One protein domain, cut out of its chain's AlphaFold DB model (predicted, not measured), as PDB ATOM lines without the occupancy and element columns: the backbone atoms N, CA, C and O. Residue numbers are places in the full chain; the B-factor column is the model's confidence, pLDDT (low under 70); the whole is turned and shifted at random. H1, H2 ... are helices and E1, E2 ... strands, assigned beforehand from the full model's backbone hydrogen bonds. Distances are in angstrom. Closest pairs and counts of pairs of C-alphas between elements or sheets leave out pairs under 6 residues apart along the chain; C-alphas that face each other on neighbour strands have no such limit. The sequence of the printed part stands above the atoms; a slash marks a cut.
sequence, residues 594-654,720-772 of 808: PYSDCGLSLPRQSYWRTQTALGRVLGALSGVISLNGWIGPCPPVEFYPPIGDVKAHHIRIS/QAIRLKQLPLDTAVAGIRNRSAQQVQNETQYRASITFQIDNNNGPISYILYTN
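This is residues 594 to 654 and 720 to 772 of the 808 residues of an uncharacterized protein of Talaromyces cellulolyticus (UniProt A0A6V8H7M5). One strongly twisted sheet curls round the short helix H1: E3, E4, E2, E1 and E6 make one wing, E5, E7, E8 and E9 the other, and the wings join where E6 pairs with the start of the long E8. Two arms stick out, residues 735 to 742 and residues 758 to 763. The printed part has 114 residues, with three named helices and nine named strands; along the chain H1 comes between E2 and E3, and H2 and H3 come between E7 and E8; the class is mixed, helices and strands, and the sheet is branched, with both parallel and antiparallel neighbour pairs. It is compact, with a radius of gyration of the C-alphas of 15.0 A and spans of 52 by 36 by 29 A.

Find C-alpha 599 at (-48.579, -18.097, 45.923), where E1 begins and runs to residue 601. Read on through E2, residues 606 to 609, H1, residues 613 to 618, E3, residues 625 to 627, and E4, residues 630 to 634. E5, residues 637 to 640, and E6, residues 649 to 653, 12.5 A long, come before the cut. After it look for E7, residues 720 to 726, 19.5 A, then H2, residues 731 to 734, and H3, residues 741 to 747, 10.2 A. E8, residues 749 to 758, covers 29.4 A from C-alpha 749 at (-43.705, -25.872, 52.275). E9, residues 765 to 768, ends at (-34.236, -15.189, 55.203).

Start at E8, which has E6 and E9 on one side and E7 on the other side. E7 is antiparallel to it, with N 723 and O 753 2.8 A apart; E8 and E9 are a hairpin, with N 754 and O 767 at 2.9 A. E6 is parallel to E8, N 750 and O 652 being 2.9 A apart. E5 is an edge strand parallel to E7, with N 638 and O 722 at 2.8 A. E6 and E1 are antiparallel, with N 599 and O 651 at 2.8 A. E1 and E2 form a hairpin, with N 600 and O 607 at 2.8 A. E2 and E4 are antiparallel, with N 608 and O 631 at 3.0 A; the hairpin E3 and E4 has N 627 and O 630 at 2.9 A. E4 runs on into E5 at 87 degrees. H1 is on the sheet; its closest C-alpha to E2 is that of Gly 615, 4.7 A from that of Trp 608. H3 only grazes the sheet with residues 745 to 747, and H2 is not on it. Every O i to N i+4 pair is within hydrogen-bond range in H1, 2 of 3 in H3; H2 is too short for one.

The C-alphas farthest apart, of Asn 738 and Asn 760, are 52.6 A apart. Residues 655 to 719 are not printed, and C-alphas 654 and 720 are 21.5 A apart across this cut. Of the links printed whole, none is long. The mean pLDDT of the printed part is 86.4; look for values under 70 at residue 646 and residues 730 to 739.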
ATOM      1  N   PRO A 594     -53.989 -26.004  46.505       90.56
ATOM      2  CA  PRO A 594     -54.460 -26.827  47.629       90.56
ATOM      3  C   PRO A 594     -54.864 -26.037  48.885       90.56
ATOM      4  O   PRO A 594     -55.625 -26.547  49.704       90.56
ATOM      5  N   TYR A 595     -54.349 -24.814  49.051       90.62
ATOM      6  CA  TYR A 595     -54.615 -23.935  50.193       90.62
ATOM      7  C   TYR A 595     -54.809 -22.487  49.725       90.62
ATOM      8  O   TYR A 595     -54.253 -22.073  48.707       90.62
ATOM      9  N   SER A 596     -55.560 -21.695  50.497       88.50
ATOM     10  CA  SER A 596     -55.777 -20.269  50.216       88.50
ATOM     11  C   SER A 596     -54.487 -19.440  50.309       88.50
ATOM     12  O   SER A 596     -54.342 -18.465  49.573       88.50
ATOM     13  N   ASP A 597     -53.541 -19.840  51.165       88.44
ATOM     14  CA  ASP A 597     -52.263 -19.159  51.431       88.44
ATOM     15  C   ASP A 597     -51.174 -19.382  50.357       88.44
ATOM     16  O   ASP A 597     -50.078 -18.823  50.463       88.44
ATOM     17  N   CYS A 598     -51.452 -20.170  49.312       94.44
ATOM     18  CA  CYS A 598     -50.504 -20.424  48.231       94.44
ATOM     19  C   CYS A 598     -50.261 -19.181  47.359       94.44
ATOM     20  O   CYS A 598     -51.193 -18.530  46.892       94.44
ATOM     21  N   GLY A 599     -48.988 -18.897  47.076       95.38
ATOM     22  CA  GLY A 599     -48.579 -18.097  45.923       95.38
ATOM     23  C   GLY A 599     -48.498 -18.944  44.651       95.38
ATOM     24  O   GLY A 599     -48.547 -20.174  44.702       95.38
ATOM     25  N   LEU A 600     -48.324 -18.280  43.512       96.06
ATOM     26  CA  LEU A 600     -48.177 -18.892  42.195       96.06
ATOM     27  C   LEU A 600     -46.838 -18.476  41.579       96.06
ATOM     28  O   LEU A 600     -46.561 -17.289  41.417       96.06
ATOM     29  N   SER A 601     -46.025 -19.448  41.177       94.25
ATOM     30  CA  SER A 601     -44.851 -19.213  40.335       94.25
ATOM     31  C   SER A 601     -45.146 -19.622  38.902       94.25
ATOM     32  O   SER A 601     -45.581 -20.745  38.661       94.25
ATOM     33  N   LEU A 602     -44.843 -18.739  37.955       93.75
ATOM     34  CA  LEU A 602     -44.784 -19.016  36.521       93.75
ATOM     35  C   LEU A 602     -43.312 -18.966  36.055       93.75
ATOM     36  O   LEU A 602     -42.465 -18.433  36.776       93.75
ATOM     37  N   PRO A 603     -42.974 -19.447  34.842       90.19
ATOM     38  CA  PRO A 603     -41.580 -19.515  34.385       90.19
ATOM     39  C   PRO A 603     -40.857 -18.156  34.289       90.19
ATOM     40  O   PRO A 603     -39.630 -18.109  34.263       90.19
ATOM     41  N   ARG A 604     -41.606 -17.046  34.185       91.19
ATOM     42  CA  ARG A 604     -41.072 -15.681  33.986       91.19
ATOM     43  C   ARG A 604     -41.421 -14.682  35.093       91.19
ATOM     44  O   ARG A 604     -40.803 -13.626  35.146       91.19
ATOM     45  N   GLN A 605     -42.403 -14.985  35.939       93.81
ATOM     46  CA  GLN A 605     -42.920 -14.074  36.966       93.81
ATOM     47  C   GLN A 605     -43.635 -14.854  38.073       93.81
ATOM     48  O   GLN A 605     -44.038 -15.997  37.868       93.81
ATOM     49  N   SER A 606     -43.807 -14.246  39.242       95.75
ATOM     50  CA  SER A 606     -44.527 -14.838  40.373       95.75
ATOM     51  C   SER A 606     -45.622 -13.914  40.911       95.75
ATOM     52  O   SER A 606     -45.618 -12.707  40.667       95.75
ATOM     53  N   TYR A 607     -46.572 -14.497  41.635       97.25
ATOM     54  CA  TYR A 607     -47.709 -13.827  42.257       97.25
ATOM     55  C   TYR A 607     -47.874 -14.327  43.686       97.25
ATOM     56  O   TYR A 607     -47.809 -15.530  43.942       97.25
ATOM     57  N   TRP A 608     -48.123 -13.416  44.622       96.44
ATOM     58  CA  TRP A 608     -48.155 -13.741  46.047       96.44
ATOM     59  C   TRP A 608     -49.394 -13.169  46.718       96.44
ATOM     60  O   TRP A 608     -49.809 -12.050  46.428       96.44
ATOM     61  N   ARG A 609     -49.973 -13.924  47.653       93.12
ATOM     62  CA  ARG A 609     -51.062 -13.435  48.502       93.12
ATOM     63  C   ARG A 609     -50.568 -12.304  49.402       93.12
ATOM     64  O   ARG A 609     -49.498 -12.432  50.004       93.12
ATOM     65  N   THR A 610     -51.367 -11.247  49.549       88.69
ATOM     66  CA  THR A 610     -51.117 -10.073  50.416       88.69
ATOM     67  C   THR A 610     -50.734 -10.434  51.849       88.69
ATOM     68  O   THR A 610     -49.891  -9.775  52.451       88.69
ATOM     69  N   GLN A 611     -51.309 -11.509  52.389       84.62
ATOM     70  CA  GLN A 611     -51.023 -12.008  53.736       84.62
ATOM     71  C   GLN A 611     -49.683 -12.746  53.881       84.62
ATOM     72  O   GLN A 611     -49.236 -12.951  55.006       84.62
ATOM     73  N   THR A 612     -49.026 -13.159  52.794       90.88
ATOM     74  CA  THR A 612     -47.783 -13.948  52.873       90.88
ATOM     75  C   THR A 612     -46.547 -13.069  53.044       90.88
ATOM     76  O   THR A 612     -46.486 -11.955  52.525       90.88
ATOM     77  N   ALA A 613     -45.504 -13.618  53.674       91.38
ATOM     78  CA  ALA A 613     -44.246 -12.901  53.881       91.38
ATOM     79  C   ALA A 613     -43.604 -12.413  52.567       91.38
ATOM     80  O   ALA A 613     -43.009 -11.339  52.543       91.38
ATOM     81  N   LEU A 614     -43.751 -13.168  51.468       93.50
ATOM     82  CA  LEU A 614     -43.309 -12.714  50.146       93.50
ATOM     83  C   LEU A 614     -44.222 -11.635  49.566       93.50
ATOM     84  O   LEU A 614     -43.696 -10.645  49.074       93.50
ATOM     85  N   GLY A 615     -45.548 -11.760  49.666       92.19
ATOM     86  CA  GLY A 615     -46.459 -10.703  49.216       92.19
ATOM     87  C   GLY A 615     -46.140  -9.361  49.874       92.19
ATOM     88  O   GLY A 615     -45.910  -8.372  49.184       92.19
ATOM     89  N   ARG A 616     -46.023  -9.339  51.204       89.06
ATOM     90  CA  ARG A 616     -45.752  -8.111  51.969       89.06
ATOM     91  C   ARG A 616     -44.429  -7.446  51.605       89.06
ATOM     92  O   ARG A 616     -44.389  -6.232  51.456       89.06
ATOM     93  N   VAL A 617     -43.357  -8.225  51.437       91.19
ATOM     94  CA  VAL A 617     -42.030  -7.673  51.107       91.19
ATOM     95  C   VAL A 617     -41.919  -7.295  49.627       91.19
ATOM     96  O   VAL A 617     -41.367  -6.247  49.305       91.19
ATOM     97  N   LEU A 618     -42.459  -8.107  48.713       92.19
ATOM     98  CA  LEU A 618     -42.387  -7.850  47.269       92.19
ATOM     99  C   LEU A 618     -43.383  -6.778  46.798       92.19
ATOM    100  O   LEU A 618     -43.202  -6.228  45.714       92.19
ATOM    101  N   GLY A 619     -44.397  -6.439  47.600       89.88
ATOM    102  CA  GLY A 619     -45.309  -5.323  47.331       89.88
ATOM    103  C   GLY A 619     -44.607  -3.961  47.250       89.88
ATOM    104  O   GLY A 619     -45.031  -3.098  46.487       89.88
ATOM    105  N   ALA A 620     -43.478  -3.788  47.942       85.75
ATOM    106  CA  ALA A 620     -42.682  -2.563  47.881       85.75
ATOM    107  C   ALA A 620     -41.909  -2.371  46.554       85.75
ATOM    108  O   ALA A 620     -41.257  -1.342  46.372       85.75
ATOM    109  N   LEU A 621     -41.939  -3.340  45.630       87.06
ATOM    110  CA  LEU A 621     -41.178  -3.273  44.381       87.06
ATOM    111  C   LEU A 621     -41.830  -2.375  43.325       87.06
ATOM    112  O   LEU A 621     -43.037  -2.397  43.088       87.06
ATOM    113  N   SER A 622     -40.992  -1.633  42.602       84.69
ATOM    114  CA  SER A 622     -41.423  -0.778  41.497       84.69
ATOM    115  C   SER A 622     -42.135  -1.577  40.399       84.69
ATOM    116  O   SER A 622     -41.563  -2.502  39.823       84.69
ATOM    117  N   GLY A 623     -43.364  -1.183  40.057       87.12
ATOM    118  CA  GLY A 623     -44.141  -1.784  38.966       87.12
ATOM    119  C   GLY A 623     -44.972  -3.016  39.347       87.12
ATOM    120  O   GLY A 623     -45.743  -3.485  38.496       87.12
ATOM    121  N   VAL A 624     -44.853  -3.483  40.595       91.44
ATOM    122  CA  VAL A 624     -45.780  -4.416  41.251       91.44
ATOM    123  C   VAL A 624     -47.032  -3.650  41.691       91.44
ATOM    124  O   VAL A 624     -46.948  -2.496  42.111       91.44
ATOM    125  N   ILE A 625     -48.200  -4.284  41.598       90.94
ATOM    126  CA  ILE A 625     -49.454  -3.768  42.157       90.94
ATOM    127  C   ILE A 625     -50.011  -4.731  43.209       90.94
ATOM    128  O   ILE A 625     -49.619  -5.898  43.249       90.94
ATOM    129  N   SER A 626     -50.960  -4.253  44.019       88.25
ATOM    130  CA  SER A 626     -51.882  -5.118  44.760       88.25
ATOM    131  C   SER A 626     -53.281  -5.000  44.169       88.25
ATOM    132  O   SER A 626     -53.741  -3.891  43.893       88.25
ATOM    133  N   LEU A 627     -53.956  -6.130  43.978       87.94
ATOM    134  CA  LEU A 627     -55.334  -6.197  43.505       87.94
ATOM    135  C   LEU A 627     -55.995  -7.469  44.045       87.94
ATOM    136  O   LEU A 627     -55.444  -8.556  43.896       87.94
ATOM    137  N   ASN A 628     -57.180  -7.346  44.652       86.56
ATOM    138  CA  ASN A 628     -58.009  -8.475  45.103       86.56
ATOM    139  C   ASN A 628     -57.239  -9.537  45.929       86.56
ATOM    140  O   ASN A 628     -57.346 -10.733  45.664       86.56
ATOM    141  N   GLY A 629     -56.415  -9.098  46.890       87.56
ATOM    142  CA  GLY A 629     -55.623  -9.981  47.762       87.56
ATOM    143  C   GLY A 629     -54.372 -10.603  47.121       87.56
ATOM    144  O   GLY A 629     -53.733 -11.470  47.728       87.56
ATOM    145  N   TRP A 630     -53.999 -10.165  45.913       93.38
ATOM    146  CA  TRP A 630     -52.812 -10.607  45.176       93.38
ATOM    147  C   TRP A 630     -51.843  -9.475  44.891       93.38
ATOM    148  O   TRP A 630     -52.243  -8.359  44.577       93.38
ATOM    149  N   ILE A 631     -50.559  -9.812  44.934       94.06
ATOM    150  CA  ILE A 631     -49.434  -8.933  44.652       94.06
ATOM    151  C   ILE A 631     -48.664  -9.497  43.459       94.06
ATOM    152  O   ILE A 631     -48.282 -10.672  43.457       94.06
ATOM    153  N   GLY A 632     -48.455  -8.661  42.441       94.38
ATOM    154  CA  GLY A 632     -47.679  -9.011  41.253       94.38
ATOM    155  C   GLY A 632     -47.773  -7.991  40.105       94.38
ATOM    156  O   GLY A 632     -48.385  -6.933  40.269       94.38
ATOM    157  N   PRO A 633     -47.159  -8.291  38.946       96.06
ATOM    158  CA  PRO A 633     -46.261  -9.426  38.724       96.06
ATOM    159  C   PRO A 633     -44.914  -9.201  39.429       96.06
ATOM    160  O   PRO A 633     -44.271  -8.169  39.252       96.06
ATOM    161  N   CYS A 634     -44.478 -10.167  40.229       95.19
ATOM    162  CA  CYS A 634     -43.171 -10.162  40.884       95.19
ATOM    163  C   CYS A 634     -42.128 -10.920  40.035       95.19
ATOM    164  O   CYS A 634     -42.511 -11.705  39.161       95.19
ATOM    165  N   PRO A 635     -40.815 -10.754  40.293       93.94
ATOM    166  CA  PRO A 635     -39.769 -11.545  39.634       93.94
ATOM    167  C   PRO A 635     -39.961 -13.070  39.802       93.94
ATOM    168  O   PRO A 635     -40.650 -13.504  40.734       93.94
ATOM    169  N   PRO A 636     -39.374 -13.908  38.926       93.50
ATOM    170  CA  PRO A 636     -39.409 -15.364  39.075       93.50
ATOM    171  C   PRO A 636     -38.616 -15.830  40.309       93.50
ATOM    172  O   PRO A 636     -37.826 -15.078  40.884       93.50
ATOM    173  N   VAL A 637     -38.829 -17.083  40.717       94.38
ATOM    174  CA  VAL A 637     -38.211 -17.676  41.916       94.38
ATOM    175  C   VAL A 637     -37.286 -18.849  41.592       94.38
ATOM    176  O   VAL A 637     -37.548 -19.651  40.700       94.38
ATOM    177  N   GLU A 638     -36.210 -18.968  42.366       93.69
ATOM    178  CA  GLU A 638     -35.246 -20.069  42.323       93.69
ATOM    179  C   GLU A 638     -35.579 -21.112  43.400       93.69
ATOM    180  O   GLU A 638     -35.715 -20.775  44.580       93.69
ATOM    181  N   PHE A 639     -35.652 -22.392  43.037       91.88
ATOM    182  CA  PHE A 639     -35.885 -23.478  43.994       91.88
ATOM    183  C   PHE A 639     -34.578 -24.081  44.523       91.88
ATOM    184  O   PHE A 639     -33.613 -24.266  43.779       91.88
ATOM    185  N   TYR A 640     -34.563 -24.435  45.810       89.19
ATOM    186  CA  TYR A 640     -33.477 -25.188  46.437       89.19
ATOM    187  C   TYR A 640     -34.032 -26.396  47.225       89.19
ATOM    188  O   TYR A 640     -34.690 -26.186  48.250       89.19
ATOM    189  N   PRO A 641     -33.744 -27.651  46.822       88.81
ATOM    190  CA  PRO A 641     -32.950 -28.037  45.650       88.81
ATOM    191  C   PRO A 641     -33.614 -27.610  44.325       88.81
ATOM    192  O   PRO A 641     -34.827 -27.396  44.307       88.81
ATOM    193  N   PRO A 642     -32.850 -27.483  43.222       87.38
ATOM    194  CA  PRO A 642     -33.417 -27.171  41.916       87.38
ATOM    195  C   PRO A 642     -34.465 -28.206  41.495       87.38
ATOM    196  O   PRO A 642     -34.193 -29.406  41.457       87.38
ATOM    197  N   ILE A 643     -35.659 -27.717  41.168       81.00
ATOM    198  CA  ILE A 643     -36.684 -28.464  40.430       81.00
ATOM    199  C   ILE A 643     -36.283 -28.428  38.938       81.00
ATOM    200  O   ILE A 643     -35.506 -27.560  38.550       81.00
ATOM    201  N   GLY A 644     -36.736 -29.401  38.136       74.38
ATOM    202  CA  GLY A 644     -36.357 -29.570  36.722       74.38
ATOM    203  C   GLY A 644     -36.878 -28.464  35.793       74.38
ATOM    204  O   GLY A 644     -36.581 -27.289  35.986       74.38
ATOM    205  N   ASP A 645     -37.659 -28.817  34.770       73.12
ATOM    206  CA  ASP A 645     -38.326 -27.793  33.958       73.12
ATOM    207  C   ASP A 645     -39.257 -26.961  34.850       73.12
ATOM    208  O   ASP A 645     -40.191 -27.487  35.466       73.12
ATOM    209  N   VAL A 646     -38.994 -25.653  34.932       68.25
ATOM    210  CA  VAL A 646     -39.743 -24.706  35.771       68.25
ATOM    211  C   VAL A 646     -41.093 -24.406  35.116       68.25
ATOM    212  O   VAL A 646     -41.314 -23.336  34.556       68.25
ATOM    213  N   LYS A 647     -41.997 -25.388  35.172       84.31
ATOM    214  CA  LYS A 647     -43.432 -25.243  34.895       84.31
ATOM    215  C   LYS A 647     -44.084 -24.291  35.907       84.31
ATOM    216  O   LYS A 647     -43.460 -23.868  36.885       84.31
ATOM    217  N   ALA A 648     -45.359 -23.969  35.692       90.38
ATOM    218  CA  ALA A 648     -46.153 -23.297  36.715       90.38
ATOM    219  C   ALA A 648     -46.197 -24.142  38.007       90.38
ATOM    220  O   ALA A 648     -46.181 -25.369  37.938       90.38
ATOM    221  N   HIS A 649     -46.228 -23.501  39.178       90.75
ATOM    222  CA  HIS A 649     -46.257 -24.175  40.482       90.75
ATOM    223  C   HIS A 649     -47.044 -23.364  41.520       90.75
ATOM    224  O   HIS A 649     -46.795 -22.169  41.695       90.75
ATOM    225  N   HIS A 650     -47.915 -24.036  42.276       94.19
ATOM    226  CA  HIS A 650     -48.468 -23.515  43.532       94.19
ATOM    227  C   HIS A 650     -47.426 -23.631  44.647       94.19
ATOM    228  O   HIS A 650     -46.788 -24.674  44.796       94.19
ATOM    229  N   ILE A 651     -47.232 -22.567  45.430       93.81
ATOM    230  CA  ILE A 651     -46.151 -22.475  46.419       93.81
ATOM    231  C   ILE A 651     -46.683 -22.011  47.766       93.81
ATOM    232  O   ILE A 651     -47.141 -20.881  47.921       93.81
ATOM    233  N   ARG A 652     -46.526 -22.860  48.782       93.81
ATOM    234  CA  ARG A 652     -46.867 -22.529  50.163       93.81
ATOM    235  C   ARG A 652     -45.644 -22.038  50.938       93.81
ATOM    236  O   ARG A 652     -44.670 -22.775  51.109       93.81
ATOM    237  N   ILE A 653     -45.685 -20.793  51.415       93.56
ATOM    238  CA  ILE A 653     -44.590 -20.192  52.191       93.56
ATOM    239  C   ILE A 653     -44.770 -20.484  53.680       93.56
ATOM    240  O   ILE A 653     -45.804 -20.190  54.268       93.56
ATOM    241  N   SER A 654     -43.726 -21.026  54.304       91.75
ATOM    242  CA  SER A 654     -43.672 -21.259  55.743       91.75
ATOM    243  C   SER A 654     -43.069 -20.051  56.454       91.75
ATOM    244  O   SER A 654     -41.886 -19.747  56.278       91.75
ATOM    245  N   GLN A 720     -31.447  -9.500  43.212       90.19
ATOM    246  CA  GLN A 720     -30.783 -10.458  42.333       90.19
ATOM    247  C   GLN A 720     -31.530 -11.792  42.243       90.19
ATOM    248  O   GLN A 720     -31.606 -12.376  41.168       90.19
ATOM    249  N   ALA A 721     -32.063 -12.301  43.363       91.75
ATOM    250  CA  ALA A 721     -32.755 -13.590  43.383       91.75
ATOM    251  C   ALA A 721     -33.776 -13.705  44.521       91.75
ATOM    252  O   ALA A 721     -33.515 -13.300  45.657       91.75
ATOM    253  N   ILE A 722     -34.906 -14.358  44.246       94.94
ATOM    254  CA  ILE A 722     -35.882 -14.789  45.255       94.94
ATOM    255  C   ILE A 722     -35.773 -16.311  45.363       94.94
ATOM    256  O   ILE A 722     -36.118 -17.029  44.429       94.94
ATOM    257  N   ARG A 723     -35.262 -16.811  46.489       95.25
ATOM    258  CA  ARG A 723     -34.928 -18.227  46.695       95.25
ATOM    259  C   ARG A 723     -35.901 -18.917  47.634       95.25
ATOM    260  O   ARG A 723     -36.170 -18.429  48.733       95.25
ATOM    261  N   LEU A 724     -36.354 -20.095  47.224       95.25
ATOM    262  CA  LEU A 724     -37.305 -20.942  47.929       95.25
ATOM    263  C   LEU A 724     -36.640 -22.253  48.340       95.25
ATOM    264  O   LEU A 724     -36.499 -23.185  47.548       95.25
ATOM    265  N   LYS A 725     -36.245 -22.338  49.610       94.75
ATOM    266  CA  LYS A 725     -35.691 -23.565  50.182       94.75
ATOM    267  C   LYS A 725     -36.821 -24.500  50.599       94.75
ATOM    268  O   LYS A 725     -37.586 -24.156  51.501       94.75
ATOM    269  N   GLN A 726     -36.898 -25.678  49.987       92.44
ATOM    270  CA  GLN A 726     -37.836 -26.726  50.381       92.44
ATOM    271  C   GLN A 726     -37.594 -27.120  51.845       92.44
ATOM    272  O   GLN A 726     -36.449 -27.313  52.274       92.44
ATOM    273  N   LEU A 727     -38.667 -27.210  52.628       90.69
ATOM    274  CA  LEU A 727     -38.625 -27.684  54.007       90.69
ATOM    275  C   LEU A 727     -38.948 -29.184  54.073       90.69
ATOM    276  O   LEU A 727     -39.688 -29.685  53.225       90.69
ATOM    277  N   PRO A 728     -38.413 -29.915  55.070       84.00
ATOM    278  CA  PRO A 728     -38.861 -31.276  55.331       84.00
ATOM    279  C   PRO A 728     -40.357 -31.275  55.669       84.00
ATOM    280  O   PRO A 728     -40.841 -30.369  56.352       84.00
ATOM    281  N   LEU A 729     -41.072 -32.300  55.203       78.44
ATOM    282  CA  LEU A 729     -42.464 -32.541  55.581       78.44
ATOM    283  C   LEU A 729     -42.578 -32.701  57.103       78.44
ATOM    284  O   LEU A 729     -41.693 -33.280  57.738       78.44
ATOM    285  N   ASP A 730     -43.688 -32.228  57.666       67.56
ATOM    286  CA  ASP A 730     -44.017 -32.422  59.079       67.56
ATOM    287  C   ASP A 730     -44.038 -33.927  59.421       67.56
ATOM    288  O   ASP A 730     -44.521 -34.754  58.643       67.56
ATOM    289  N   THR A 731     -43.516 -34.299  60.590       57.38
ATOM    290  CA  THR A 731     -43.480 -35.688  61.065       57.38
ATOM    291  C   THR A 731     -44.876 -36.299  61.204       57.38
ATOM    292  O   THR A 731     -45.036 -37.492  60.933       57.38
ATOM    293  N   ALA A 732     -45.899 -35.504  61.539       58.72
ATOM    294  CA  ALA A 732     -47.293 -35.955  61.567       58.72
ATOM    295  C   ALA A 732     -47.830 -36.282  60.158       58.72
ATOM    296  O   ALA A 732     -48.570 -37.247  59.965       58.72
ATOM    297  N   VAL A 733     -47.404 -35.511  59.153       58.38
ATOM    298  CA  VAL A 733     -47.779 -35.653  57.734       58.38
ATOM    299  C   VAL A 733     -47.032 -36.831  57.087       58.38
ATOM    300  O   VAL A 733     -47.629 -37.604  56.328       58.38
ATOM    301  N   ALA A 734     -45.754 -37.009  57.437       57.19
ATOM    302  CA  ALA A 734     -44.854 -38.048  56.934       57.19
ATOM    303  C   ALA A 734     -45.148 -39.466  57.469       57.19
ATOM    304  O   ALA A 734     -44.721 -40.447  56.861       57.19
ATOM    305  N   GLY A 735     -45.886 -39.600  58.578       56.06
ATOM    306  CA  GLY A 735     -46.260 -40.901  59.154       56.06
ATOM    307  C   GLY A 735     -47.301 -41.698  58.350       56.06
ATOM    308  O   GLY A 735     -47.477 -42.896  58.587       56.06
ATOM    309  N   ILE A 736     -47.989 -41.065  57.393       61.25
ATOM    310  CA  ILE A 736     -49.051 -41.692  56.592       61.25
ATOM    311  C   ILE A 736     -48.437 -42.495  55.435       61.25
ATOM    312  O   ILE A 736     -47.832 -41.935  54.520       61.25
ATOM    313  N   ARG A 737     -48.614 -43.822  55.456       57.91
ATOM    314  CA  ARG A 737     -48.127 -44.725  54.397       57.91
ATOM    315  C   ARG A 737     -48.913 -44.531  53.090       57.91
ATOM    316  O   ARG A 737     -50.116 -44.303  53.123       57.91
ATOM    317  N   ASN A 738     -48.233 -44.718  51.956       65.50
ATOM    318  CA  ASN A 738     -48.787 -44.715  50.590       65.50
ATOM    319  C   ASN A 738     -49.356 -43.367  50.080       65.50
ATOM    320  O   ASN A 738     -50.401 -43.352  49.431       65.50
ATOM    321  N   ARG A 739     -48.665 -42.237  50.306       69.31
ATOM    322  CA  ARG A 739     -48.979 -40.973  49.603       69.31
ATOM    323  C   ARG A 739     -48.568 -41.023  48.124       69.31
ATOM    324  O   ARG A 739     -47.511 -41.560  47.792       69.31
ATOM    325  N   SER A 740     -49.359 -40.399  47.254       76.94
ATOM    326  CA  SER A 740     -48.963 -40.101  45.872       76.94
ATOM    327  C   SER A 740     -47.971 -38.930  45.810       76.94
ATOM    328  O   SER A 740     -47.903 -38.108  46.728       76.94
ATOM    329  N   ALA A 741     -47.227 -38.810  44.703       75.56
ATOM    330  CA  ALA A 741     -46.309 -37.686  44.487       75.56
ATOM    331  C   ALA A 741     -47.028 -36.323  44.575       75.56
ATOM    332  O   ALA A 741     -46.521 -35.404  45.215       75.56
ATOM    333  N   GLN A 742     -48.251 -36.229  44.040       74.44
ATOM    334  CA  GLN A 742     -49.074 -35.018  44.112       74.44
ATOM    335  C   GLN A 742     -49.437 -34.639  45.557       74.44
ATOM    336  O   GLN A 742     -49.352 -33.477  45.936       74.44
ATOM    337  N   GLN A 743     -49.802 -35.613  46.398       75.31
ATOM    338  CA  GLN A 743     -50.114 -35.359  47.811       75.31
ATOM    339  C   GLN A 743     -48.888 -34.903  48.609       75.31
ATOM    340  O   GLN A 743     -49.030 -34.161  49.574       75.31
ATOM    341  N   VAL A 744     -47.687 -35.344  48.227       79.19
ATOM    342  CA  VAL A 744     -46.430 -34.849  48.804       79.19
ATOM    343  C   VAL A 744     -46.146 -33.418  48.342       79.19
ATOM    344  O   VAL A 744     -45.791 -32.569  49.158       79.19
ATOM    345  N   GLN A 745     -46.346 -33.127  47.054       79.38
ATOM    346  CA  GLN A 745     -46.142 -31.799  46.479       79.38
ATOM    347  C   GLN A 745     -47.093 -30.758  47.085       79.38
ATOM    348  O   GLN A 745     -46.634 -29.699  47.506       79.38
ATOM    349  N   ASN A 746     -48.383 -31.082  47.214       82.88
ATOM    350  CA  ASN A 746     -49.400 -30.192  47.785       82.88
ATOM    351  C   ASN A 746     -49.082 -29.769  49.233       82.88
ATOM    352  O   ASN A 746     -49.397 -28.653  49.631       82.88
ATOM    353  N   GLU A 747     -48.451 -30.649  50.015       85.38
ATOM    354  CA  GLU A 747     -48.106 -30.416  51.428       85.38
ATOM    355  C   GLU A 747     -46.686 -29.858  51.622       85.38
ATOM    356  O   GLU A 747     -46.273 -29.539  52.740       85.38
ATOM    357  N   THR A 748     -45.919 -29.723  50.538       88.69
ATOM    358  CA  THR A 748     -44.556 -29.197  50.584       88.69
ATOM    359  C   THR A 748     -44.572 -27.694  50.861       88.69
ATOM    360  O   THR A 748     -45.137 -26.907  50.102       88.69
ATOM    361  N   GLN A 749     -43.891 -27.281  51.931       92.50
ATOM    362  CA  GLN A 749     -43.705 -25.872  52.275       92.50
ATOM    363  C   GLN A 749     -42.288 -25.389  51.953       92.50
ATOM    364  O   GLN A 749     -41.319 -26.150  52.009       92.50
ATOM    365  N   TYR A 750     -42.157 -24.088  51.694       94.38
ATOM    366  CA  TYR A 750     -40.891 -23.446  51.350       94.38
ATOM    367  C   TYR A 750     -40.537 -22.324  52.325       94.38
ATOM    368  O   TYR A 750     -41.391 -21.550  52.760       94.38
ATOM    369  N   ARG A 751     -39.249 -22.201  52.647       95.44
ATOM    370  CA  ARG A 751     -38.677 -21.038  53.328       95.44
ATOM    371  C   ARG A 751     -38.178 -20.055  52.277       95.44
ATOM    372  O   ARG A 751     -37.263 -20.379  51.521       95.44
ATOM    373  N   ALA A 752     -38.763 -18.866  52.254       96.06
ATOM    374  CA  ALA A 752     -38.346 -17.801  51.358       96.06
ATOM    375  C   ALA A 752     -37.095 -17.068  51.865       96.06
ATOM    376  O   ALA A 752     -36.900 -16.876  53.069       96.06
ATOM    377  N   SER A 753     -36.268 -16.622  50.927       95.06
ATOM    378  CA  SER A 753     -35.153 -15.707  51.158       95.06
ATOM    379  C   SER A 753     -34.957 -14.803  49.945       95.06
ATOM    380  O   SER A 753     -35.162 -15.241  48.815       95.06
ATOM    381  N   ILE A 754     -34.578 -13.551  50.175       93.62
ATOM    382  CA  ILE A 754     -34.370 -12.552  49.124       93.62
ATOM    383  C   ILE A 754     -32.891 -12.185  49.117       93.62
ATOM    384  O   ILE A 754     -32.316 -11.894  50.165       93.62
ATOM    385  N   THR A 755     -32.283 -12.236  47.936       92.38
ATOM    386  CA  THR A 755     -30.891 -11.858  47.684       92.38
ATOM    387  C   THR A 755     -30.877 -10.529  46.946       92.38
ATOM    388  O   THR A 755     -31.491 -10.430  45.882       92.38
ATOM    389  N   PHE A 756     -30.201  -9.520  47.488       89.00
ATOM    390  CA  PHE A 756     -30.152  -8.173  46.920       89.00
ATOM    391  C   PHE A 756     -28.765  -7.538  47.049       89.00
ATOM    392  O   PHE A 756     -27.995  -7.865  47.954       89.00
ATOM    393  N   GLN A 757     -28.449  -6.636  46.127       87.12
ATOM    394  CA  GLN A 757     -27.219  -5.851  46.103       87.12
ATOM    395  C   GLN A 757     -27.533  -4.406  46.496       87.12
ATOM    396  O   GLN A 757     -28.527  -3.844  46.042       87.12
ATOM    397  N   ILE A 758     -26.671  -3.819  47.326       83.94
ATOM    398  CA  ILE A 758     -26.685  -2.395  47.685       83.94
ATOM    399  C   ILE A 758     -25.420  -1.769  47.093       83.94
ATOM    400  O   ILE A 758     -24.351  -2.380  47.191       83.94
ATOM    401  N   ASP A 759     -25.519  -0.571  46.515       76.12
ATOM    402  CA  ASP A 759     -24.414   0.112  45.811       76.12
ATOM    403  C   ASP A 759     -23.092   0.180  46.598       76.12
ATOM    404  O   ASP A 759     -22.011   0.081  46.020       76.12
ATOM    405  N   ASN A 760     -23.168   0.322  47.925       74.38
ATOM    406  CA  ASN A 760     -22.006   0.523  48.796       74.38
ATOM    407  C   ASN A 760     -21.475  -0.761  49.465       74.38
ATOM    408  O   ASN A 760     -20.545  -0.673  50.268       74.38
ATOM    409  N   ASN A 761     -22.043  -1.942  49.183       77.69
ATOM    410  CA  ASN A 761     -21.669  -3.182  49.873       77.69
ATOM    411  C   ASN A 761     -20.822  -4.140  49.015       77.69
ATOM    412  O   ASN A 761     -21.081  -4.349  47.830       77.69
ATOM    413  N   ASN A 762     -19.856  -4.812  49.651       74.69
ATOM    414  CA  ASN A 762     -18.943  -5.780  49.034       74.69
ATOM    415  C   ASN A 762     -19.612  -7.149  48.782       74.69
ATOM    416  O   ASN A 762     -19.184  -8.180  49.302       74.69
ATOM    417  N   GLY A 763     -20.656  -7.145  47.954       82.56
ATOM    418  CA  GLY A 763     -21.388  -8.324  47.493       82.56
ATOM    419  C   GLY A 763     -22.840  -8.406  47.985       82.56
ATOM    420  O   GLY A 763     -23.280  -7.591  48.804       82.56
ATOM    421  N   PRO A 764     -23.599  -9.393  47.477       86.38
ATOM    422  CA  PRO A 764     -25.033  -9.475  47.701       86.38
ATOM    423  C   PRO A 764     -25.383  -9.994  49.099       86.38
ATOM    424  O   PRO A 764     -24.834 -10.985  49.585       86.38
ATOM    425  N   ILE A 765     -26.366  -9.349  49.723       89.19
ATOM    426  CA  ILE A 765     -26.926  -9.726  51.021       89.19
ATOM    427  C   ILE A 765     -28.084 -10.698  50.786       89.19
ATOM    428  O   ILE A 765     -28.924 -10.474  49.922       89.19
ATOM    429  N   SER A 766     -28.154 -11.778  51.569       90.31
ATOM    430  CA  SER A 766     -29.298 -12.701  51.584       90.31
ATOM    431  C   SER A 766     -30.062 -12.588  52.902       90.31
ATOM    432  O   SER A 766     -29.522 -12.928  53.955       90.31
ATOM    433  N   TYR A 767     -31.327 -12.171  52.851       91.00
ATOM    434  CA  TYR A 767     -32.214 -12.121  54.014       91.00
ATOM    435  C   TYR A 767     -33.218 -13.280  53.987       91.00
ATOM    436  O   TYR A 767     -33.886 -13.507  52.979       91.00
ATOM    437  N   ILE A 768     -33.337 -14.028  55.089       93.38
ATOM    438  CA  ILE A 768     -34.236 -15.189  55.203       93.38
ATOM    439  C   ILE A 768     -35.521 -14.773  55.924       93.38
ATOM    440  O   ILE A 768     -35.478 -14.321  57.068       93.38
ATOM    441  N   LEU A 769     -36.673 -14.998  55.289       92.25
ATOM    442  CA  LEU A 769     -37.984 -14.665  55.844       92.25
ATOM    443  C   LEU A 769     -38.399 -15.715  56.889       92.25
ATOM    444  O   LEU A 769     -39.012 -16.750  56.599       92.25
ATOM    445  N   TYR A 770     -38.002 -15.476  58.141       90.06
ATOM    446  CA  TYR A 770     -38.346 -16.357  59.257       90.06
ATOM    447  C   TYR A 770     -39.771 -16.157  59.771       90.06
ATOM    448  O   TYR A 770     -40.410 -17.146  60.132       90.06
ATOM    449  N   THR A 771     -40.265 -14.925  59.781       88.94
ATOM    450  CA  THR A 771     -41.577 -14.498  60.292       88.94
ATOM    451  C   THR A 771     -42.418 -13.887  59.169       88.94
ATOM    452  O   THR A 771     -41.924 -13.700  58.056       88.94
ATOM    453  N   ASN A 772     -43.693 -13.604  59.441       85.25
ATOM    454  CA  ASN A 772     -44.506 -12.765  58.566       85.25
ATOM    455  C   ASN A 772     -44.349 -11.298  59.014       85.25
ATOM    456  O   ASN A 772     -44.811 -10.979  60.110       85.25
TER     457      ASN A 772